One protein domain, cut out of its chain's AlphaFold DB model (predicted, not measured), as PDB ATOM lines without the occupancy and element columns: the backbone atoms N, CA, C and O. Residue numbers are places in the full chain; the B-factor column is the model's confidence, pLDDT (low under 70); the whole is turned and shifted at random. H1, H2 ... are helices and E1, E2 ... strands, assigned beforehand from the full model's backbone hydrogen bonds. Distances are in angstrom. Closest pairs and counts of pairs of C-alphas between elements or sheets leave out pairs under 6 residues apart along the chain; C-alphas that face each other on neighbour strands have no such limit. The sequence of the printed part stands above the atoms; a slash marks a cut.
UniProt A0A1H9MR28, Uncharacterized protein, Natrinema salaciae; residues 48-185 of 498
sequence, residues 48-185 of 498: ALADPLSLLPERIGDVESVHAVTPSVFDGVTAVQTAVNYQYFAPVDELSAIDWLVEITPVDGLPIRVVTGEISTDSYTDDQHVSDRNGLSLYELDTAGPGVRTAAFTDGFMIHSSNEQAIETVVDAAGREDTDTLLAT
ATOM      1  N   ALA A  48     222.143 198.280 230.445       58.97
ATOM      2  CA  ALA A  48     223.536 198.444 230.032       58.97
ATOM      3  C   ALA A  48     224.386 199.254 231.028       58.97
ATOM      4  O   ALA A  48     225.596 199.090 231.043       58.97
ATOM      5  N   LEU A  49     223.777 200.112 231.859       63.84
ATOM      6  CA  LEU A  49     224.468 200.784 232.973       63.84
ATOM      7  C   LEU A  49     224.379 199.978 234.273       63.84
ATOM      8  O   LEU A  49     225.298 200.030 235.087       63.84
ATOM      9  N   ALA A  50     223.288 199.235 234.470       63.47
ATOM     10  CA  ALA A  50     223.129 198.350 235.616       63.47
ATOM     11  C   ALA A  50     224.161 197.212 235.591       63.47
ATOM     12  O   ALA A  50     224.730 196.902 236.629       63.47
ATOM     13  N   ASP A  51     224.458 196.649 234.417       69.81
ATOM     14  CA  ASP A  51     225.445 195.578 234.246       69.81
ATOM     15  C   ASP A  51     226.859 195.967 234.748       69.81
ATOM     16  O   ASP A  51     227.335 195.345 235.702       69.81
ATOM     17  N   PRO A  52     227.512 197.050 234.275       70.56
ATOM     18  CA  PRO A  52     228.837 197.446 234.755       70.56
ATOM     19  C   PRO A  52     228.853 197.878 236.227       70.56
ATOM     20  O   PRO A  52     229.821 197.607 236.934       70.56
ATOM     21  N   LEU A  53     227.794 198.530 236.719       77.06
ATOM     22  CA  LEU A  53     227.699 198.932 238.127       77.06
ATOM     23  C   LEU A  53     227.427 197.749 239.062       77.06
ATOM     24  O   LEU A  53     227.847 197.773 240.218       77.06
ATOM     25  N   SER A  54     226.773 196.695 238.571       75.19
ATOM     26  CA  SER A  54     226.541 195.467 239.335       75.19
ATOM     27  C   SER A  54     227.829 194.694 239.627       75.19
ATOM     28  O   SER A  54     227.870 193.910 240.569       75.19
ATOM     29  N   LEU A  55     228.900 194.940 238.870       73.19
ATOM     30  CA  LEU A  55     230.206 194.313 239.086       73.19
ATOM     31  C   LEU A  55     230.997 194.946 240.229       73.19
ATOM     32  O   LEU A  55     231.984 194.373 240.695       73.19
ATOM     33  N   LEU A  56     230.600 196.140 240.663       83.62
ATOM     34  CA  LEU A  56     231.317 196.876 241.686       83.62
ATOM     35  C   LEU A  56     230.854 196.421 243.072       83.62
ATOM     36  O   LEU A  56     229.657 196.468 243.357       83.62
ATOM     37  N   PRO A  57     231.771 195.975 243.947       84.88
ATOM     38  CA  PRO A  57     231.408 195.569 245.296       84.88
ATOM     39  C   PRO A  57     231.060 196.773 246.175       84.88
ATOM     40  O   PRO A  57     231.698 197.820 246.077       84.88
ATOM     41  N   GLU A  58     230.166 196.574 247.144       83.50
ATOM     42  CA  GLU A  58     229.869 197.545 248.217       83.50
ATOM     43  C   GLU A  58     231.140 198.062 248.918       83.50
ATOM     44  O   GLU A  58     231.239 199.216 249.321       83.50
ATOM     45  N   ARG A  59     232.170 197.212 249.026       81.56
ATOM     46  CA  ARG A  59     233.433 197.513 249.728       81.56
ATOM     47  C   ARG A  59     234.249 198.668 249.148       81.56
ATOM     48  O   ARG A  59     235.253 199.035 249.754       81.56
ATOM     49  N   ILE A  60     233.856 199.220 248.003       79.25
ATOM     50  CA  ILE A  60     234.423 200.466 247.473       79.25
ATOM     51  C   ILE A  60     234.148 201.659 248.410       79.25
ATOM     52  O   ILE A  60     234.917 202.620 248.393       79.25
ATOM     53  N   GLY A  61     233.139 201.553 249.280       77.44
ATOM     54  CA  GLY A  61     232.770 202.563 250.271       77.44
ATOM     55  C   GLY A  61     231.516 203.339 249.875       77.44
ATOM     56  O   GLY A  61     230.936 203.098 248.816       77.44
ATOM     57  N   ASP A  62     231.119 204.276 250.739       82.62
ATOM     58  CA  ASP A  62     229.985 205.161 250.479       82.62
ATOM     59  C   ASP A  62     230.242 205.999 249.219       82.62
ATOM     60  O   ASP A  62     231.345 206.517 249.005       82.62
ATOM     61  N   VAL A  63     229.216 206.138 248.380       85.94
ATOM     62  CA  VAL A  63     229.297 206.863 247.108       85.94
ATOM     63  C   VAL A  63     228.828 208.298 247.290       85.94
ATOM     64  O   VAL A  63     227.723 208.546 247.755       85.94
ATOM     65  N   GLU A  64     229.661 209.247 246.880       87.75
ATOM     66  CA  GLU A  64     229.301 210.659 246.780       87.75
ATOM     67  C   GLU A  64     228.480 210.915 245.514       87.75
ATOM     68  O   GLU A  64     227.443 211.564 245.564       87.75
ATOM     69  N   SER A  65     228.911 210.386 244.364       88.56
ATOM     70  CA  SER A  65     228.168 210.539 243.109       88.56
ATOM     71  C   SER A  65     228.502 209.470 242.069       88.56
ATOM     72  O   SER A  65     229.571 208.855 242.087       88.56
ATOM     73  N   VAL A  66     227.573 209.279 241.134       89.56
ATOM     74  CA  VAL A  66     227.729 208.476 239.919       89.56
ATOM     75  C   VAL A  66     227.452 209.361 238.710       89.56
ATOM     76  O   VAL A  66     226.368 209.932 238.576       89.56
ATOM     77  N   HIS A  67     228.410 209.450 237.791       88.50
ATOM     78  CA  HIS A  67     228.271 210.157 236.522       88.50
ATOM     79  C   HIS A  67     228.497 209.206 235.348       88.50
ATOM     80  O   HIS A  67     229.618 208.799 235.080       88.50
ATOM     81  N   ALA A  68     227.442 208.889 234.605       87.19
ATOM     82  CA  ALA A  68     227.512 208.180 233.335       87.19
ATOM     83  C   ALA A  68     227.402 209.147 232.146       87.19
ATOM     84  O   ALA A  68     226.583 210.067 232.160       87.19
ATOM     85  N   VAL A  69     228.185 208.937 231.092       86.44
ATOM     86  CA  VAL A  69     228.141 209.729 229.859       86.44
ATOM     87  C   VAL A  69     228.460 208.878 228.635       86.44
ATOM     88  O   VAL A  69     229.313 207.998 228.704       86.44
ATOM     89  N   THR A  70     227.805 209.160 227.512       83.75
ATOM     90  CA  THR A  70     228.137 208.628 226.184       83.75
ATOM     91  C   THR A  70     229.128 209.577 225.496       83.75
ATOM     92  O   THR A  70     228.719 210.642 225.021       83.75
ATOM     93  N   PRO A  71     230.436 209.254 225.439       76.00
ATOM     94  CA  PRO A  71     231.455 210.208 224.989       76.00
ATOM     95  C   PRO A  71     231.297 210.634 223.528       76.00
ATOM     96  O   PRO A  71     231.595 211.776 223.191       76.00
ATOM     97  N   SER A  72     230.781 209.748 222.672       70.56
ATOM     98  CA  SER A  72     230.532 210.029 221.252       70.56
ATOM     99  C   SER A  72     229.515 211.155 221.016       70.56
ATOM    100  O   SER A  72     229.552 211.790 219.965       70.56
ATOM    101  N   VAL A  73     228.645 211.445 221.991       71.94
ATOM    102  CA  VAL A  73     227.676 212.555 221.934       71.94
ATOM    103  C   VAL A  73     228.298 213.881 222.392       71.94
ATOM    104  O   VAL A  73     227.896 214.947 221.929       71.94
ATOM    105  N   PHE A  74     229.281 213.835 223.295       68.56
ATOM    106  CA  PHE A  74     229.842 215.006 223.984       68.56
ATOM    107  C   PHE A  74     231.334 215.190 223.704       68.56
ATOM    108  O   PHE A  74     232.095 215.510 224.614       68.56
ATOM    109  N   ASP A  75     231.728 214.977 222.451       62.62
ATOM    110  CA  ASP A  75     233.080 214.923 221.879       62.62
ATOM    111  C   ASP A  75     234.016 216.140 222.103       62.62
ATOM    112  O   ASP A  75     234.845 216.451 221.253       62.62
ATOM    113  N   GLY A  76     233.916 216.874 223.213       51.72
ATOM    114  CA  GLY A  76     234.768 218.004 223.596       51.72
ATOM    115  C   GLY A  76     234.652 219.244 222.699       51.72
ATOM    116  O   GLY A  76     235.092 220.323 223.101       51.72
ATOM    117  N   VAL A  77     234.057 219.112 221.509       50.53
ATOM    118  CA  VAL A  77     233.854 220.166 220.505       50.53
ATOM    119  C   VAL A  77     232.439 220.734 220.598       50.53
ATOM    120  O   VAL A  77     232.232 221.939 220.422       50.53
ATOM    121  N   THR A  78     231.461 219.899 220.945       51.97
ATOM    122  CA  THR A  78     230.153 220.352 221.422       51.97
ATOM    123  C   THR A  78     230.360 221.201 222.682       51.97
ATOM    124  O   THR A  78     230.982 220.771 223.647       51.97
ATOM    125  N   ALA A  79     229.873 222.448 222.705       50.34
ATOM    126  CA  ALA A  79     230.078 223.423 223.793       50.34
ATOM    127  C   ALA A  79     229.459 223.021 225.159       50.34
ATOM    128  O   ALA A  79     229.232 223.859 226.035       50.34
ATOM    129  N   VAL A  80     229.149 221.742 225.346       57.00
ATOM    130  CA  VAL A  80     228.554 221.158 226.533       57.00
ATOM    131  C   VAL A  80     229.675 220.592 227.396       57.00
ATOM    132  O   VAL A  80     230.097 219.456 227.224       57.00
ATOM    133  N   GLN A  81     230.139 221.376 228.372       54.47
ATOM    134  CA  GLN A  81     231.004 220.831 229.415       54.47
ATOM    135  C   GLN A  81     230.279 219.695 230.153       54.47
ATOM    136  O   GLN A  81     229.164 219.849 230.682       54.47
ATOM    137  N   THR A  82     230.933 218.544 230.187       58.06
ATOM    138  CA  THR A  82     230.644 217.443 231.101       58.06
ATOM    139  C   THR A  82     231.612 217.537 232.274       58.06
ATOM    140  O   THR A  82     232.739 217.997 232.110       58.06
ATOM    141  N   ALA A  83     231.172 217.139 233.470       54.38
ATOM    142  CA  ALA A  83     232.059 217.076 234.634       54.38
ATOM    143  C   ALA A  83     233.165 216.016 234.459       54.38
ATOM    144  O   ALA A  83     234.215 216.114 235.085       54.38
ATOM    145  N   VAL A  84     232.958 215.051 233.554       57.00
ATOM    146  CA  VAL A  84     233.954 214.032 233.229       57.00
ATOM    147  C   VAL A  84     234.999 214.586 232.265       57.00
ATOM    148  O   VAL A  84     234.668 215.061 231.175       57.00
ATOM    149  N   ASN A  85     236.266 214.512 232.671       59.00
ATOM    150  CA  ASN A  85     237.402 214.922 231.855       59.00
ATOM    151  C   ASN A  85     237.801 213.797 230.885       59.00
ATOM    152  O   ASN A  85     238.336 212.769 231.299       59.00
ATOM    153  N   TYR A  86     237.587 214.017 229.585       58.34
ATOM    154  CA  TYR A  86     237.889 213.037 228.535       58.34
ATOM    155  C   TYR A  86     239.383 212.764 228.308       58.34
ATOM    156  O   TYR A  86     239.745 211.800 227.640       58.34
ATOM    157  N   GLN A  87     240.274 213.581 228.875       53.84
ATOM    158  CA  GLN A  87     241.722 213.443 228.682       53.84
ATOM    159  C   GLN A  87     242.316 212.203 229.369       53.84
ATOM    160  O   GLN A  87     243.454 211.843 229.083       53.84
ATOM    161  N   TYR A  88     241.564 211.533 230.248       53.19
ATOM    162  CA  TYR A  88     242.014 210.325 230.944       53.19
ATOM    163  C   TYR A  88     241.846 209.023 230.133       53.19
ATOM    164  O   TYR A  88     242.273 207.977 230.611       53.19
ATOM    165  N   PHE A  89     241.257 209.067 228.929       57.25
ATOM    166  CA  PHE A  89     240.905 207.874 228.129       57.25
ATOM    167  C   PHE A  89     241.887 207.556 226.991       57.25
ATOM    168  O   PHE A  89     241.559 206.790 226.092       57.25
ATOM    169  N   ALA A  90     243.081 208.150 227.022       48.00
ATOM    170  CA  ALA A  90     244.122 207.999 226.007       48.00
ATOM    171  C   ALA A  90     244.824 206.631 226.108       48.00
ATOM    172  O   ALA A  90     245.936 206.548 226.628       48.00
ATOM    173  N   PRO A  91     244.190 205.568 225.599       50.75
ATOM    174  CA  PRO A  91     244.411 205.303 224.185       50.75
ATOM    175  C   PRO A  91     243.201 204.667 223.481       50.75
ATOM    176  O   PRO A  91     243.377 203.828 222.602       50.75
ATOM    177  N   VAL A  92     241.961 205.035 223.821       52.06
ATOM    178  CA  VAL A  92     240.863 204.752 222.885       52.06
ATOM    179  C   VAL A  92     240.973 205.785 221.765       52.06
ATOM    180  O   VAL A  92     240.405 206.873 221.846       52.06
ATOM    181  N   ASP A  93     241.760 205.459 220.736       52.84
ATOM    182  CA  ASP A  93     241.989 206.298 219.546       52.84
ATOM    183  C   ASP A  93     240.674 206.720 218.856       52.84
ATOM    184  O   ASP A  93     240.638 207.675 218.078       52.84
ATOM    185  N   GLU A  94     239.575 206.036 219.177       64.31
ATOM    186  CA  GLU A  94     238.242 206.272 218.654       64.31
ATOM    187  C   GLU A  94     237.205 206.327 219.788       64.31
ATOM    188  O   GLU A  94     236.702 205.301 220.237       64.31
ATOM    189  N   LEU A  95     236.789 207.532 220.208       69.50
ATOM    190  CA  LEU A  95     235.646 207.716 221.127       69.50
ATOM    191  C   LEU A  95     234.366 207.001 220.646       69.50
ATOM    192  O   LEU A  95     233.477 206.733 221.448       69.50
ATOM    193  N   SER A  96     234.271 206.682 219.350       71.69
ATOM    194  CA  SER A  96     233.195 205.876 218.765       71.69
ATOM    195  C   SER A  96     233.170 204.416 219.220       71.69
ATOM    196  O   SER A  96     232.147 203.772 219.024       71.69
ATOM    197  N   ALA A  97     234.247 203.900 219.813       76.12
ATOM    198  CA  ALA A  97     234.290 202.561 220.398       76.12
ATOM    199  C   ALA A  97     233.738 202.515 221.835       76.12
ATOM    200  O   ALA A  97     233.579 201.427 222.384       76.12
ATOM    201  N   ILE A  98     233.460 203.672 222.456       80.00
ATOM    202  CA  ILE A  98     232.937 203.769 223.823       80.00
ATOM    203  C   ILE A  98     231.423 203.990 223.786       80.00
ATOM    204  O   ILE A  98     230.951 205.030 223.320       80.00
ATOM    205  N   ASP A  99     230.676 203.052 224.362       83.69
ATOM    206  CA  ASP A  99     229.228 203.161 224.556       83.69
ATOM    207  C   ASP A  99     228.909 204.039 225.772       83.69
ATOM    208  O   ASP A  99     228.164 205.021 225.684       83.69
ATOM    209  N   TRP A 100     229.512 203.707 226.915       84.88
ATOM    210  CA  TRP A 100     229.370 204.459 228.160       84.88
ATOM    211  C   TRP A 100     230.679 204.576 228.908       84.88
ATOM    212  O   TRP A 100     231.450 203.625 229.025       84.88
ATOM    213  N   LEU A 101     230.847 205.739 229.512       84.06
ATOM    214  CA  LEU A 101     231.820 206.022 230.539       84.06
ATOM    215  C   LEU A 101     231.074 206.326 231.832       84.06
ATOM    216  O   LEU A 101     230.241 207.227 231.862       84.06
ATOM    217  N   VAL A 102     231.391 205.601 232.894       87.19
ATOM    218  CA  VAL A 102     230.786 205.752 234.214       87.19
ATOM    219  C   VAL A 102     231.879 206.092 235.214       87.19
ATOM    220  O   VAL A 102     232.780 205.296 235.444       87.19
ATOM    221  N   GLU A 103     231.817 207.278 235.801       87.44
ATOM    222  CA  GLU A 103     232.665 207.708 236.907       87.44
ATOM    223  C   GLU A 103     231.890 207.593 238.217       87.44
ATOM    224  O   GLU A 103     230.749 208.040 238.322       87.44
ATOM    225  N   ILE A 104     232.510 206.980 239.214       88.25
ATOM    226  CA  ILE A 104     231.946 206.789 240.545       88.25
ATOM    227  C   ILE A 104     232.921 207.407 241.516       88.25
ATOM    228  O   ILE A 104     234.091 207.017 241.554       88.25
ATOM    229  N   THR A 105     232.433 208.355 242.296       88.06
ATOM    230  CA  THR A 105     233.234 209.092 243.264       88.06
ATOM    231  C   THR A 105     232.867 208.598 244.655       88.06
ATOM    232  O   THR A 105     231.741 208.836 245.093       88.06
ATOM    233  N   PRO A 106     233.757 207.871 245.349       85.94
ATOM    234  CA  PRO A 106     233.550 207.511 246.747       85.94
ATOM    235  C   PRO A 106     233.791 208.723 247.656       85.94
ATOM    236  O   PRO A 106     234.678 209.523 247.367       85.94
ATOM    237  N   VAL A 107     233.090 208.803 248.791       84.00
ATOM    238  CA  VAL A 107     233.178 209.924 249.757       84.00
ATOM    239  C   VAL A 107     234.613 210.193 250.233       84.00
ATOM    240  O   VAL A 107     235.036 211.341 250.324       84.00
ATOM    241  N   ASP A 108     235.383 209.135 250.502       78.75
ATOM    242  CA  ASP A 108     236.763 209.221 251.008       78.75
ATOM    243  C   ASP A 108     237.796 208.671 250.000       78.75
ATOM    244  O   ASP A 108     238.884 208.217 250.375       78.75
ATOM    245  N   GLY A 109     237.454 208.650 248.707       76.19
ATOM    246  CA  GLY A 109     238.205 207.925 247.683       76.19
ATOM    247  C   GLY A 109     238.595 208.748 246.461       76.19
ATOM    248  O   GLY A 109     238.123 209.853 246.220       76.19
ATOM    249  N   LEU A 110     239.480 208.168 245.649       80.38
ATOM    250  CA  LEU A 110     239.669 208.624 244.274       80.38
ATOM    251  C   LEU A 110     238.616 207.959 243.379       80.38
ATOM    252  O   LEU A 110     238.258 206.807 243.647       80.38
ATOM    253  N   PRO A 111     238.169 208.626 242.301       83.88
ATOM    254  CA  PRO A 111     237.154 208.067 241.424       83.88
ATOM    255  C   PRO A 111     237.544 206.708 240.831       83.88
ATOM    256  O   PRO A 111     238.706 206.462 240.469       83.88
ATOM    257  N   ILE A 112     236.550 205.836 240.705       86.06
ATOM    258  CA  ILE A 112     236.612 204.600 239.924       86.06
ATOM    259  C   ILE A 112     235.867 204.854 238.627       86.06
ATOM    260  O   ILE A 112     234.762 205.391 238.629       86.06
ATOM    261  N   ARG A 113     236.481 204.481 237.513       85.56
ATOM    262  CA  ARG A 113     235.920 204.696 236.187       85.56
ATOM    263  C   ARG A 113     235.716 203.367 235.494       85.56
ATOM    264  O   ARG A 113     236.611 202.525 235.490       85.56
ATOM    265  N   VAL A 114     234.542 203.207 234.905       85.56
ATOM    266  CA  VAL A 114     234.159 202.049 234.109       85.56
ATOM    267  C   VAL A 114     233.863 202.525 232.698       85.56
ATOM    268  O   VAL A 114     233.022 203.394 232.491       85.56
ATOM    269  N   VAL A 115     234.572 201.970 231.729       83.31
ATOM    270  CA  VAL A 115     234.373 202.225 230.305       83.31
ATOM    271  C   VAL A 115     233.753 200.970 229.709       83.31
ATOM    272  O   VAL A 115     234.224 199.868 229.977       83.31
ATOM    273  N   THR A 116     232.701 201.127 228.920       84.31
ATOM    274  CA  THR A 116     232.008 200.036 228.221       84.31
ATOM    275  C   THR A 116     232.010 200.305 226.723       84.31
ATOM    276  O   THR A 116     231.988 201.466 226.310       84.31
ATOM    277  N   GLY A 117     232.053 199.247 225.918       80.38
ATOM    278  CA  GLY A 117     232.014 199.333 224.459       80.38
ATOM    279  C   GLY A 117     232.886 198.276 223.791       80.38
ATOM    280  O   GLY A 117     233.225 197.257 224.396       80.38
ATOM    281  N   GLU A 118     233.295 198.520 222.548       78.88
ATOM    282  CA  GLU A 118     234.202 197.647 221.790       78.88
ATOM    283  C   GLU A 118     235.661 197.844 222.239       78.88
ATOM    284  O   GLU A 118     236.534 198.262 221.481       78.88
ATOM    285  N   ILE A 119     235.926 197.564 223.515       73.12
ATOM    286  CA  ILE A 119     237.234 197.754 224.141       73.12
ATOM    287  C   ILE A 119     238.015 196.446 224.058       73.12
ATOM    288  O   ILE A 119     237.592 195.425 224.601       73.12
ATOM    289  N   SER A 120     239.177 196.483 223.407       65.50
ATOM    290  CA  SER A 120     240.132 195.376 223.408       65.50
ATOM    291  C   SER A 120     241.453 195.786 224.052       65.50
ATOM    292  O   SER A 120     241.915 196.919 223.906       65.50
ATOM    293  N   THR A 121     242.110 194.826 224.704       62.69
ATOM    294  CA  THR A 121     243.479 194.982 225.227       62.69
ATOM    295  C   THR A 121     244.500 195.255 224.120       62.69
ATOM    296  O   THR A 121     245.571 195.783 224.389       62.69
ATOM    297  N   ASP A 122     244.171 194.940 222.863       61.47
ATOM    298  CA  ASP A 122     245.036 195.211 221.711       61.47
ATOM    299  C   ASP A 122     245.194 196.716 221.434       61.47
ATOM    300  O   ASP A 122     246.126 197.106 220.736       61.47
ATOM    301  N   SER A 123     244.318 197.563 221.991       56.91
ATOM    302  CA  SER A 123     244.415 199.032 221.909       56.91
ATOM    303  C   SER A 123     245.435 199.621 222.903       56.91
ATOM    304  O   SER A 123     245.739 200.807 222.861       56.91
ATOM    305  N   TYR A 124     245.984 198.782 223.785       61.28
ATOM    306  CA  TYR A 124     246.797 199.139 224.951       61.28
ATOM    307  C   TYR A 124     248.204 198.516 224.829       61.28
ATOM    308  O   TYR A 124     248.693 197.801 225.700       61.28
ATOM    309  N   THR A 125     248.845 198.716 223.669       50.84
ATOM    310  CA  THR A 125     250.012 197.930 223.212       50.84
ATOM    311  C   THR A 125     251.310 198.135 223.993       50.84
ATOM    312  O   THR A 125     252.220 197.318 223.847       50.84
ATOM    313  N   ASP A 126     251.407 199.201 224.791       57.50
ATOM    314  CA  ASP A 126     252.586 199.520 225.609       57.50
ATOM    315  C   ASP A 126     252.423 199.101 227.087       57.50
ATOM    316  O   ASP A 126     253.350 199.265 227.881       57.50
ATOM    317  N   ASP A 127     251.286 198.501 227.457       64.94
ATOM    318  CA  ASP A 127     250.942 198.218 228.851       64.94
ATOM    319  C   ASP A 127     251.447 196.856 229.347       64.94
ATOM    320  O   ASP A 127     251.501 195.852 228.622       64.94
ATOM    321  N   GLN A 128     251.818 196.799 230.629       71.00
ATOM    322  CA  GLN A 128     252.363 195.592 231.239       71.00
ATOM    323  C   GLN A 128     251.237 194.735 231.826       71.00
ATOM    324  O   GLN A 128     250.643 195.084 232.847       71.00
ATOM    325  N   HIS A 129     250.973 193.571 231.219       79.56
ATOM    326  CA  HIS A 129     250.108 192.548 231.826       79.56
ATOM    327  C   HIS A 129     250.674 192.125 233.185       79.56
ATOM    328  O   HIS A 129     251.842 191.735 233.297       79.56
ATOM    329  N   VAL A 130     249.839 192.210 234.218       80.81
ATOM    330  CA  VAL A 130     250.200 191.886 235.600       80.81
ATOM    331  C   VAL A 130     249.728 190.478 235.947       80.81
ATOM    332  O   VAL A 130     250.520 189.652 236.406       80.81
ATOM    333  N   SER A 131     248.435 190.193 235.759       80.06
ATOM    334  CA  SER A 131     247.838 188.890 236.081       80.06
ATOM    335  C   SER A 131     246.420 188.743 235.531       80.06
ATOM    336  O   SER A 131     245.755 189.741 235.285       80.06
ATOM    337  N   ASP A 132     245.926 187.506 235.434       82.12
ATOM    338  CA  ASP A 132     244.498 187.225 235.251       82.12
ATOM    339  C   ASP A 132     243.906 186.723 236.576       82.12
ATOM    340  O   ASP A 132     244.409 185.758 237.166       82.12
ATOM    341  N   ARG A 133     242.841 187.364 237.062       78.62
ATOM    342  CA  ARG A 133     242.160 186.998 238.310       78.62
ATOM    343  C   ARG A 133     240.650 187.143 238.142       78.62
ATOM    344  O   ARG A 133     240.160 188.172 237.702       78.62
ATOM    345  N   ASN A 134     239.915 186.092 238.507       77.38
ATOM    346  CA  ASN A 134     238.448 186.079 238.535       77.38
ATOM    347  C   ASN A 134     237.759 186.514 237.222       77.38
ATOM    348  O   ASN A 134     236.699 187.129 237.248       77.38
ATOM    349  N   GLY A 135     238.355 186.179 236.072       75.38
ATOM    350  CA  GLY A 135     237.818 186.552 234.758       75.38
ATOM    351  C   GLY A 135     238.171 187.969 234.303       75.38
ATOM    352  O   GLY A 135     237.709 188.375 233.246       75.38
ATOM    353  N   LEU A 136     239.001 188.691 235.064       81.88
ATOM    354  CA  LEU A 136     239.545 189.994 234.698       81.88
ATOM    355  C   LEU A 136     241.049 189.894 234.439       81.88
ATOM    356  O   LEU A 136     241.776 189.247 235.199       81.88
ATOM    357  N   SER A 137     241.519 190.573 233.399       82.31
ATOM    358  CA  SER A 137     242.943 190.733 233.101       82.31
ATOM    359  C   SER A 137     243.433 192.081 233.619       82.31
ATOM    360  O   SER A 137     242.927 193.130 233.226       82.31
ATOM    361  N   LEU A 138     244.410 192.059 234.521       83.38
ATOM    362  CA  LEU A 138     244.982 193.235 235.164       83.38
ATOM    363  C   LEU A 138     246.205 193.724 234.388       83.38
ATOM    364  O   LEU A 138     247.117 192.943 234.104       83.38
ATOM    365  N   TYR A 139     246.243 195.021 234.113       78.69
ATOM    366  CA  TYR A 139     247.342 195.697 233.439       78.69
ATOM    367  C   TYR A 139     247.793 196.911 234.246       78.69
ATOM    368  O   TYR A 139     246.980 197.641 234.821       78.69
ATOM    369  N   GLU A 140     249.100 197.136 234.268       76.31
ATOM    370  CA  GLU A 140     249.693 198.411 234.649       76.31
ATOM    371  C   GLU A 140     249.775 199.265 233.382       76.31
ATOM    372  O   GLU A 140     250.403 198.860 232.401       76.31
ATOM    373  N   LEU A 141     249.067 200.397 233.389       72.62
ATOM    374  CA  LEU A 141     248.972 201.276 232.228       72.62
ATOM    375  C   LEU A 141     250.147 202.259 232.218       72.62
ATOM    376  O   LEU A 141     250.301 203.035 233.164       72.62
ATOM    377  N   ASP A 142     250.928 202.273 231.140       59.59
ATOM    378  CA  ASP A 142     252.025 203.217 230.903       59.59
ATOM    379  C   ASP A 142     251.546 204.367 229.997       59.59
ATOM    380  O   ASP A 142     252.081 204.619 228.921       59.59
ATOM    381  N   THR A 143     250.472 205.068 230.384       55.56
ATOM    382  CA  THR A 143     249.902 206.162 229.568       55.56
ATOM    383  C   THR A 143     249.827 207.514 230.293       55.56
ATOM    384  O   THR A 143     249.005 207.767 231.170       55.56
ATOM    385  N   ALA A 144     250.746 208.398 229.877       44.59
ATOM    386  CA  ALA A 144     250.661 209.837 229.547       44.59
ATOM    387  C   ALA A 144     249.860 210.865 230.394       44.59
ATOM    388  O   ALA A 144     249.820 212.036 230.007       44.59
ATOM    389  N   GLY A 145     249.279 210.519 231.545       50.75
ATOM    390  CA  GLY A 145     248.575 211.461 232.429       50.75
ATOM    391  C   GLY A 145     248.949 211.301 233.909       50.75
ATOM    392  O   GLY A 145     249.373 210.224 234.331       50.75
ATOM    393  N   PRO A 146     248.815 212.346 234.750       46.62
ATOM    394  CA  PRO A 146     249.068 212.207 236.178       46.62
ATOM    395  C   PRO A 146     248.016 211.292 236.819       46.62
ATOM    396  O   PRO A 146     246.856 211.669 236.958       46.62
ATOM    397  N   GLY A 147     248.443 210.106 237.263       53.84
ATOM    398  CA  GLY A 147     247.722 209.323 238.268       53.84
ATOM    399  C   GLY A 147     247.034 208.037 237.810       53.84
ATOM    400  O   GLY A 147     246.410 207.413 238.657       53.84
ATOM    401  N   VAL A 148     247.129 207.590 236.559       56.41
ATOM    402  CA  VAL A 148     246.623 206.253 236.180       56.41
ATOM    403  C   VAL A 148     247.716 205.214 236.448       56.41
ATOM    404  O   VAL A 148     248.858 205.435 236.060       56.41
ATOM    405  N   ARG A 149     247.403 204.138 237.187       65.94
ATOM    406  CA  ARG A 149     248.397 203.114 237.586       65.94
ATOM    407  C   ARG A 149     247.948 201.676 237.350       65.94
ATOM    408  O   ARG A 149     248.792 200.797 237.249       65.94
ATOM    409  N   THR A 150     246.645 201.406 237.264       74.94
ATOM    410  CA  THR A 150     246.151 200.031 237.114       74.94
ATOM    411  C   THR A 150     244.778 200.014 236.452       74.94
ATOM    412  O   THR A 150     243.914 200.829 236.791       74.94
ATOM    413  N   ALA A 151     244.567 199.072 235.533       80.00
ATOM    414  CA  ALA A 151     243.271 198.792 234.930       80.00
ATOM    415  C   ALA A 151     242.980 197.291 234.885       80.00
ATOM    416  O   ALA A 151     243.877 196.471 234.701       80.00
ATOM    417  N   ALA A 152     241.709 196.946 235.051       82.69
ATOM    418  CA  ALA A 152     241.183 195.599 234.913       82.69
ATOM    419  C   ALA A 152     240.281 195.531 233.674       82.69
ATOM    420  O   ALA A 152     239.395 196.366 233.501       82.69
ATOM    421  N   PHE A 153     240.509 194.534 232.827       81.12
ATOM    422  CA  PHE A 153     239.823 194.349 231.551       81.12
ATOM    423  C   PHE A 153     239.004 193.063 231.530       81.12
ATOM    424  O   PHE A 153     239.404 192.054 232.114       81.12
ATOM    425  N   THR A 154     237.917 193.089 230.766       76.38
ATOM    426  CA  THR A 154     237.241 191.903 230.227       76.38
ATOM    427  C   THR A 154     236.819 192.160 228.776       76.38
ATOM    428  O   THR A 154     237.021 193.255 228.246       76.38
ATOM    429  N   ASP A 155     236.138 191.191 228.167       70.56
ATOM    430  CA  ASP A 155     235.406 191.372 226.915       70.56
ATOM    431  C   ASP A 155     234.261 192.395 227.093       70.56
ATOM    432  O   ASP A 155     233.196 192.073 227.619       70.56
ATOM    433  N   GLY A 156     234.481 193.638 226.653       73.12
ATOM    434  CA  GLY A 156     233.444 194.675 226.549       73.12
ATOM    435  C   GLY A 156     233.421 195.742 227.651       73.12
ATOM    436  O   GLY A 156     232.667 196.710 227.536       73.12
ATOM    437  N   PHE A 157     234.251 195.623 228.694       80.31
ATOM    438  CA  PHE A 157     234.446 196.709 229.659       80.31
ATOM    439  C   PHE A 157     235.857 196.770 230.248       80.31
ATOM    440  O   PHE A 157     236.582 195.779 230.351       80.31
ATOM    441  N   MET A 158     236.214 197.972 230.686       82.56
ATOM    442  CA  MET A 158     237.467 198.316 231.340       82.56
ATOM    443  C   MET A 158     237.168 199.085 232.622       82.56
ATOM    444  O   MET A 158     236.397 200.040 232.616       82.56
ATOM    445  N   ILE A 159     237.814 198.702 233.718       84.94
ATOM    446  CA  ILE A 159     237.709 199.379 235.010       84.94
ATOM    447  C   ILE A 159     239.077 199.954 235.347       84.94
ATOM    448  O   ILE A 159     240.069 199.227 235.356       84.94
ATOM    449  N   HIS A 160     239.151 201.248 235.644       82.31
ATOM    450  CA  HIS A 160     240.406 201.902 235.994       82.31
ATOM    451  C   HIS A 160     240.236 202.908 237.133       82.31
ATOM    452  O   HIS A 160     239.190 203.530 237.319       82.31
ATOM    453  N   SER A 161     241.291 203.060 237.927       81.62
ATOM    454  CA  SER A 161     241.345 204.020 239.023       81.62
ATOM    455  C   SER A 161     242.791 204.409 239.301       81.62
ATOM    456  O   SER A 161     243.736 203.673 239.018       81.62
ATOM    457  N   SER A 162     242.956 205.585 239.894       78.69
ATOM    458  CA  SER A 162     244.219 206.023 240.485       78.69
ATOM    459  C   SER A 162     244.513 205.344 241.826       78.69
ATOM    460  O   SER A 162     245.631 205.436 242.332       78.69
ATOM    461  N   ASN A 163     243.514 204.675 242.413       81.38
ATOM    462  CA  ASN A 163     243.636 203.903 243.639       81.38
ATOM    463  C   ASN A 163     243.777 202.405 243.312       81.38
ATOM    464  O   ASN A 163     242.788 201.712 243.088       81.38
ATOM    465  N   GLU A 164     245.012 201.903 243.321       79.81
ATOM    466  CA  GLU A 164     245.334 200.486 243.076       79.81
ATOM    467  C   GLU A 164     244.566 199.544 244.018       79.81
ATOM    468  O   GLU A 164     244.043 198.516 243.593       79.81
ATOM    469  N   GLN A 165     244.396 199.935 245.286       83.12
ATOM    470  CA  GLN A 165     243.649 199.143 246.261       83.12
ATOM    471  C   GLN A 165     242.155 199.049 245.915       83.12
ATOM    472  O   GLN A 165     241.525 198.026 246.196       83.12
ATOM    473  N   ALA A 166     241.583 200.085 245.295       83.62
ATOM    474  CA  ALA A 166     240.201 200.043 244.824       83.62
ATOM    475  C   ALA A 166     240.046 199.040 243.670       83.62
ATOM    476  O   ALA A 166     239.107 198.248 243.681       83.62
ATOM    477  N   ILE A 167     241.003 199.005 242.736       85.00
ATOM    478  CA  ILE A 167     241.008 198.029 241.635       85.00
ATOM    479  C   ILE A 167     241.184 196.603 242.155       85.00
ATOM    480  O   ILE A 167     240.400 195.734 241.790       85.00
ATOM    481  N   GLU A 168     242.130 196.356 243.062       84.50
ATOM    482  CA  GLU A 168     242.279 195.036 243.695       84.50
ATOM    483  C   GLU A 168     240.999 194.611 244.429       84.50
ATOM    484  O   GLU A 168     240.588 193.458 244.335       84.50
ATOM    485  N   THR A 169     240.307 195.544 245.094       86.06
ATOM    486  CA  THR A 169     239.024 195.262 245.765       86.06
ATOM    487  C   THR A 169     237.942 194.837 244.771       86.06
ATOM    488  O   THR A 169     237.224 193.873 245.038       86.06
ATOM    489  N   VAL A 170     237.841 195.515 243.623       84.69
ATOM    490  CA  VAL A 170     236.922 195.147 242.534       84.69
ATOM    491  C   VAL A 170     237.263 193.766 241.984       84.69
ATOM    492  O   VAL A 170     236.395 192.902 241.904       84.69
ATOM    493  N   VAL A 171     238.531 193.526 241.652       84.69
ATOM    494  CA  VAL A 171     238.977 192.263 241.051       84.69
ATOM    495  C   VAL A 171     238.799 191.087 242.015       84.69
ATOM    496  O   VAL A 171     238.366 190.011 241.606       84.69
ATOM    497  N   ASP A 172     239.085 191.270 243.304       84.12
ATOM    498  CA  ASP A 172     238.901 190.236 244.329       84.12
ATOM    499  C   ASP A 172     237.430 189.911 244.608       84.12
ATOM    500  O   ASP A 172     237.121 188.806 245.073       84.12
ATOM    501  N   ALA A 173     236.538 190.873 244.377       81.06
ATOM    502  CA  ALA A 173     235.098 190.691 244.484       81.06
ATOM    503  C   ALA A 173     234.487 190.062 243.228       81.06
ATOM    504  O   ALA A 173     233.538 189.284 243.347       81.06
ATOM    505  N   ALA A 174     235.039 190.360 242.050       76.56
ATOM    506  CA  ALA A 174     234.569 189.815 240.785       76.56
ATOM    507  C   ALA A 174     234.473 188.278 240.849       76.56
ATOM    508  O   ALA A 174     235.344 187.598 241.395       76.56
ATOM    509  N   GLY A 175     233.376 187.718 240.331       65.38
ATOM    510  CA  GLY A 175     233.150 186.270 240.272       65.38
ATOM    511  C   GLY A 175     232.812 185.575 241.602       65.38
ATOM    512  O   GLY A 175     232.698 184.349 241.620       65.38
ATOM    513  N   ARG A 176     232.640 186.306 242.714       75.69
ATOM    514  CA  ARG A 176     232.122 185.747 243.975       75.69
ATOM    515  C   ARG A 176     230.603 185.888 244.045       75.69
ATOM    516  O   ARG A 176     230.101 187.003 244.069       75.69
ATOM    517  N   GLU A 177     229.893 184.768 244.175       68.00
ATOM    518  CA  GLU A 177     228.420 184.748 244.280       68.00
ATOM    519  C   GLU A 177     227.881 185.440 245.552       68.00
ATOM    520  O   GLU A 177     226.752 185.915 245.548       68.00
ATOM    521  N   ASP A 178     228.692 185.542 246.615       69.56
ATOM    522  CA  ASP A 178     228.281 186.050 247.938       69.56
ATOM    523  C   ASP A 178     228.700 187.513 248.216       69.56
ATOM    524  O   ASP A 178     228.781 187.916 249.379       69.56
ATOM    525  N   THR A 179     229.066 188.302 247.199       72.25
ATOM    526  CA  THR A 179     229.480 189.703 247.428       72.25
ATOM    527  C   THR A 179     228.332 190.655 247.132       72.25
ATOM    528  O   THR A 179     227.860 190.704 245.999       72.25
ATOM    529  N   ASP A 180     227.923 191.430 248.139       80.50
ATOM    530  CA  ASP A 180     226.951 192.505 247.957       80.50
ATOM    531  C   ASP A 180     227.500 193.540 246.962       80.50
ATOM    532  O   ASP A 180     228.648 194.001 247.054       80.50
ATOM    533  N   THR A 181     226.683 193.855 245.961       81.69
ATOM    534  CA  THR A 181     227.026 194.797 244.896       81.69
ATOM    535  C   THR A 181     226.667 196.212 245.321       81.69
ATOM    536  O   THR A 181     225.772 196.423 246.140       81.69
ATOM    537  N   LEU A 182     227.332 197.202 244.732       83.75
ATOM    538  CA  LEU A 182     227.103 198.613 245.026       83.75
ATOM    539  C   LEU A 182     225.631 199.009 244.845       83.75
ATOM    540  O   LEU A 182     225.071 199.730 245.663       83.75
ATOM    541  N   LEU A 183     224.982 198.517 243.787       82.94
ATOM    542  CA  LEU A 183     223.567 198.803 243.537       82.94
ATOM    543  C   LEU A 183     222.627 198.072 244.507       82.94
ATOM    544  O   LEU A 183     221.541 198.573 244.783       82.94
ATOM    545  N   ALA A 184     223.033 196.922 245.056       82.44
ATOM    546  CA  ALA A 184     222.237 196.217 246.058       82.44
ATOM    547  C   ALA A 184     222.192 196.976 247.394       82.44
ATOM    548  O   ALA A 184     221.175 196.931 248.090       82.44
ATOM    549  N   THR A 185     223.271 197.679 247.748       82.31
ATOM    550  CA  THR A 185     223.363 198.468 248.986       82.31
ATOM    551  C   THR A 185     222.901 199.910 248.819       82.31
ATOM    552  O   THR A 185     222.409 200.490 249.786       82.31
TER     553      THR A 185
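Overview. This is residues 48 to 185 of the 498 residues of an uncharacterized protein of Natrinema salaciae (UniProt A0A1H9MR28). The core is a single twisted wall of seven antiparallel strands, with a short helix, H1, over its strands E2 and E3 and the longest helix, H3, over E7 and E6. The small helix H4 comes back to pack on H1, while H2 only grazes the sheet after a long loop, residues 70 to 85, whose C-alphas lie 13 to 25 A from the mean of all C-alphas. The printed part has 138 residues, with four named helices and seven named strands in the order H1 E1 H2 E2 E3 E4 E5 E6 E7 H3 H4, and the sheet runs E1 E2 E3 E7 E6 E5 E4. The class is mixed, helices and strands, with under half of the residues in named elements. The whole is compact, with a radius of gyration of the C-alphas of 14.3 A and spans of 44 by 32 by 27 A.

Arrangement. H1, residues 48 to 54, is on the sheet at a height of 8.8 A, over E3, residues 112 to 117, and only just over E2, residues 98 to 106, on which 3 of its C-alphas fall. It runs slantwise to the strands, but only just, at 33 degrees to E3 on the local plane; its closest C-alphas to E3 are those of Pro 52 and Val 114, 7.1 A apart. E1, residues 63 to 69, is an edge strand, antiparallel to E2 at 166 degrees, with N 67 and O 103 2.8 A apart. H2, residues 86 to 89, only grazes the sheet. E2 and E3 form a hairpin, with N 102 and O 114 2.8 A apart. E4, residues 128 to 133, is the other edge strand and is apart from E3. E4, E5, residues 136 to 140, E6, residues 150 to 154, and E7, residues 157 to 161, make a meander, each strand the antiparallel neighbour of the one before. In it N 130 and O 138 are 2.8 A apart, N 139 and O 151 2.8 A, and N 152 and O 159 2.8 A. E7 is also the antiparallel neighbour of E3 at 160 degrees, with N 115 and O 158 2.8 A apart. H3, residues 164 to 173, is on the sheet at a height of 7.8 A, over E7 and E6, and runs along the strands at 3 degrees to E6 on the local plane; its closest C-alphas to E6 are those of Glu 164 and Thr 150, 6.0 A apart. H1 and H3, apart from each other, are on the same face and make two layers with the sheet, helices on one face of it. H4, residues 182 to 185, is not on the sheet but touches H1, with the C-alphas of Ser 54 and Leu 183 closest at 6.1 A. Every O i to N i+4 pair of H3 is within hydrogen-bond range, against 2 of 3 in H1, and H2 and H4 are too short for such a pair.

Along the chain. H1 begins at C-alpha 48, (223.536, 198.444, 230.032), and is 10.2 A long. E1 measures 17.5 A, H2 6.0 A, E2, the longest strand, 23.2 A, and E3 17.0 A. E4 is 15.1 A long from C-alpha 128 at (252.363, 195.592, 231.239), E5 13.2 A, E6 13.9 A and E7 13.7 A. H3 is 14.2 A long, and H4, 5.4 A, ends at C-alpha 185, (223.363, 198.468, 248.986).

Size, cuts and confidence. The two C-alphas farthest apart, those of Ala 79 and Asp 178, are 44.5 A apart. The printed part has no cut. The link from E1 to H2, 16 residues, is long. The mean pLDDT of the printed part is 73.5, with residues 48 to 51, 74 to 95, 120 to 127, 142 to 149, 175 and 177 to 178 under 70.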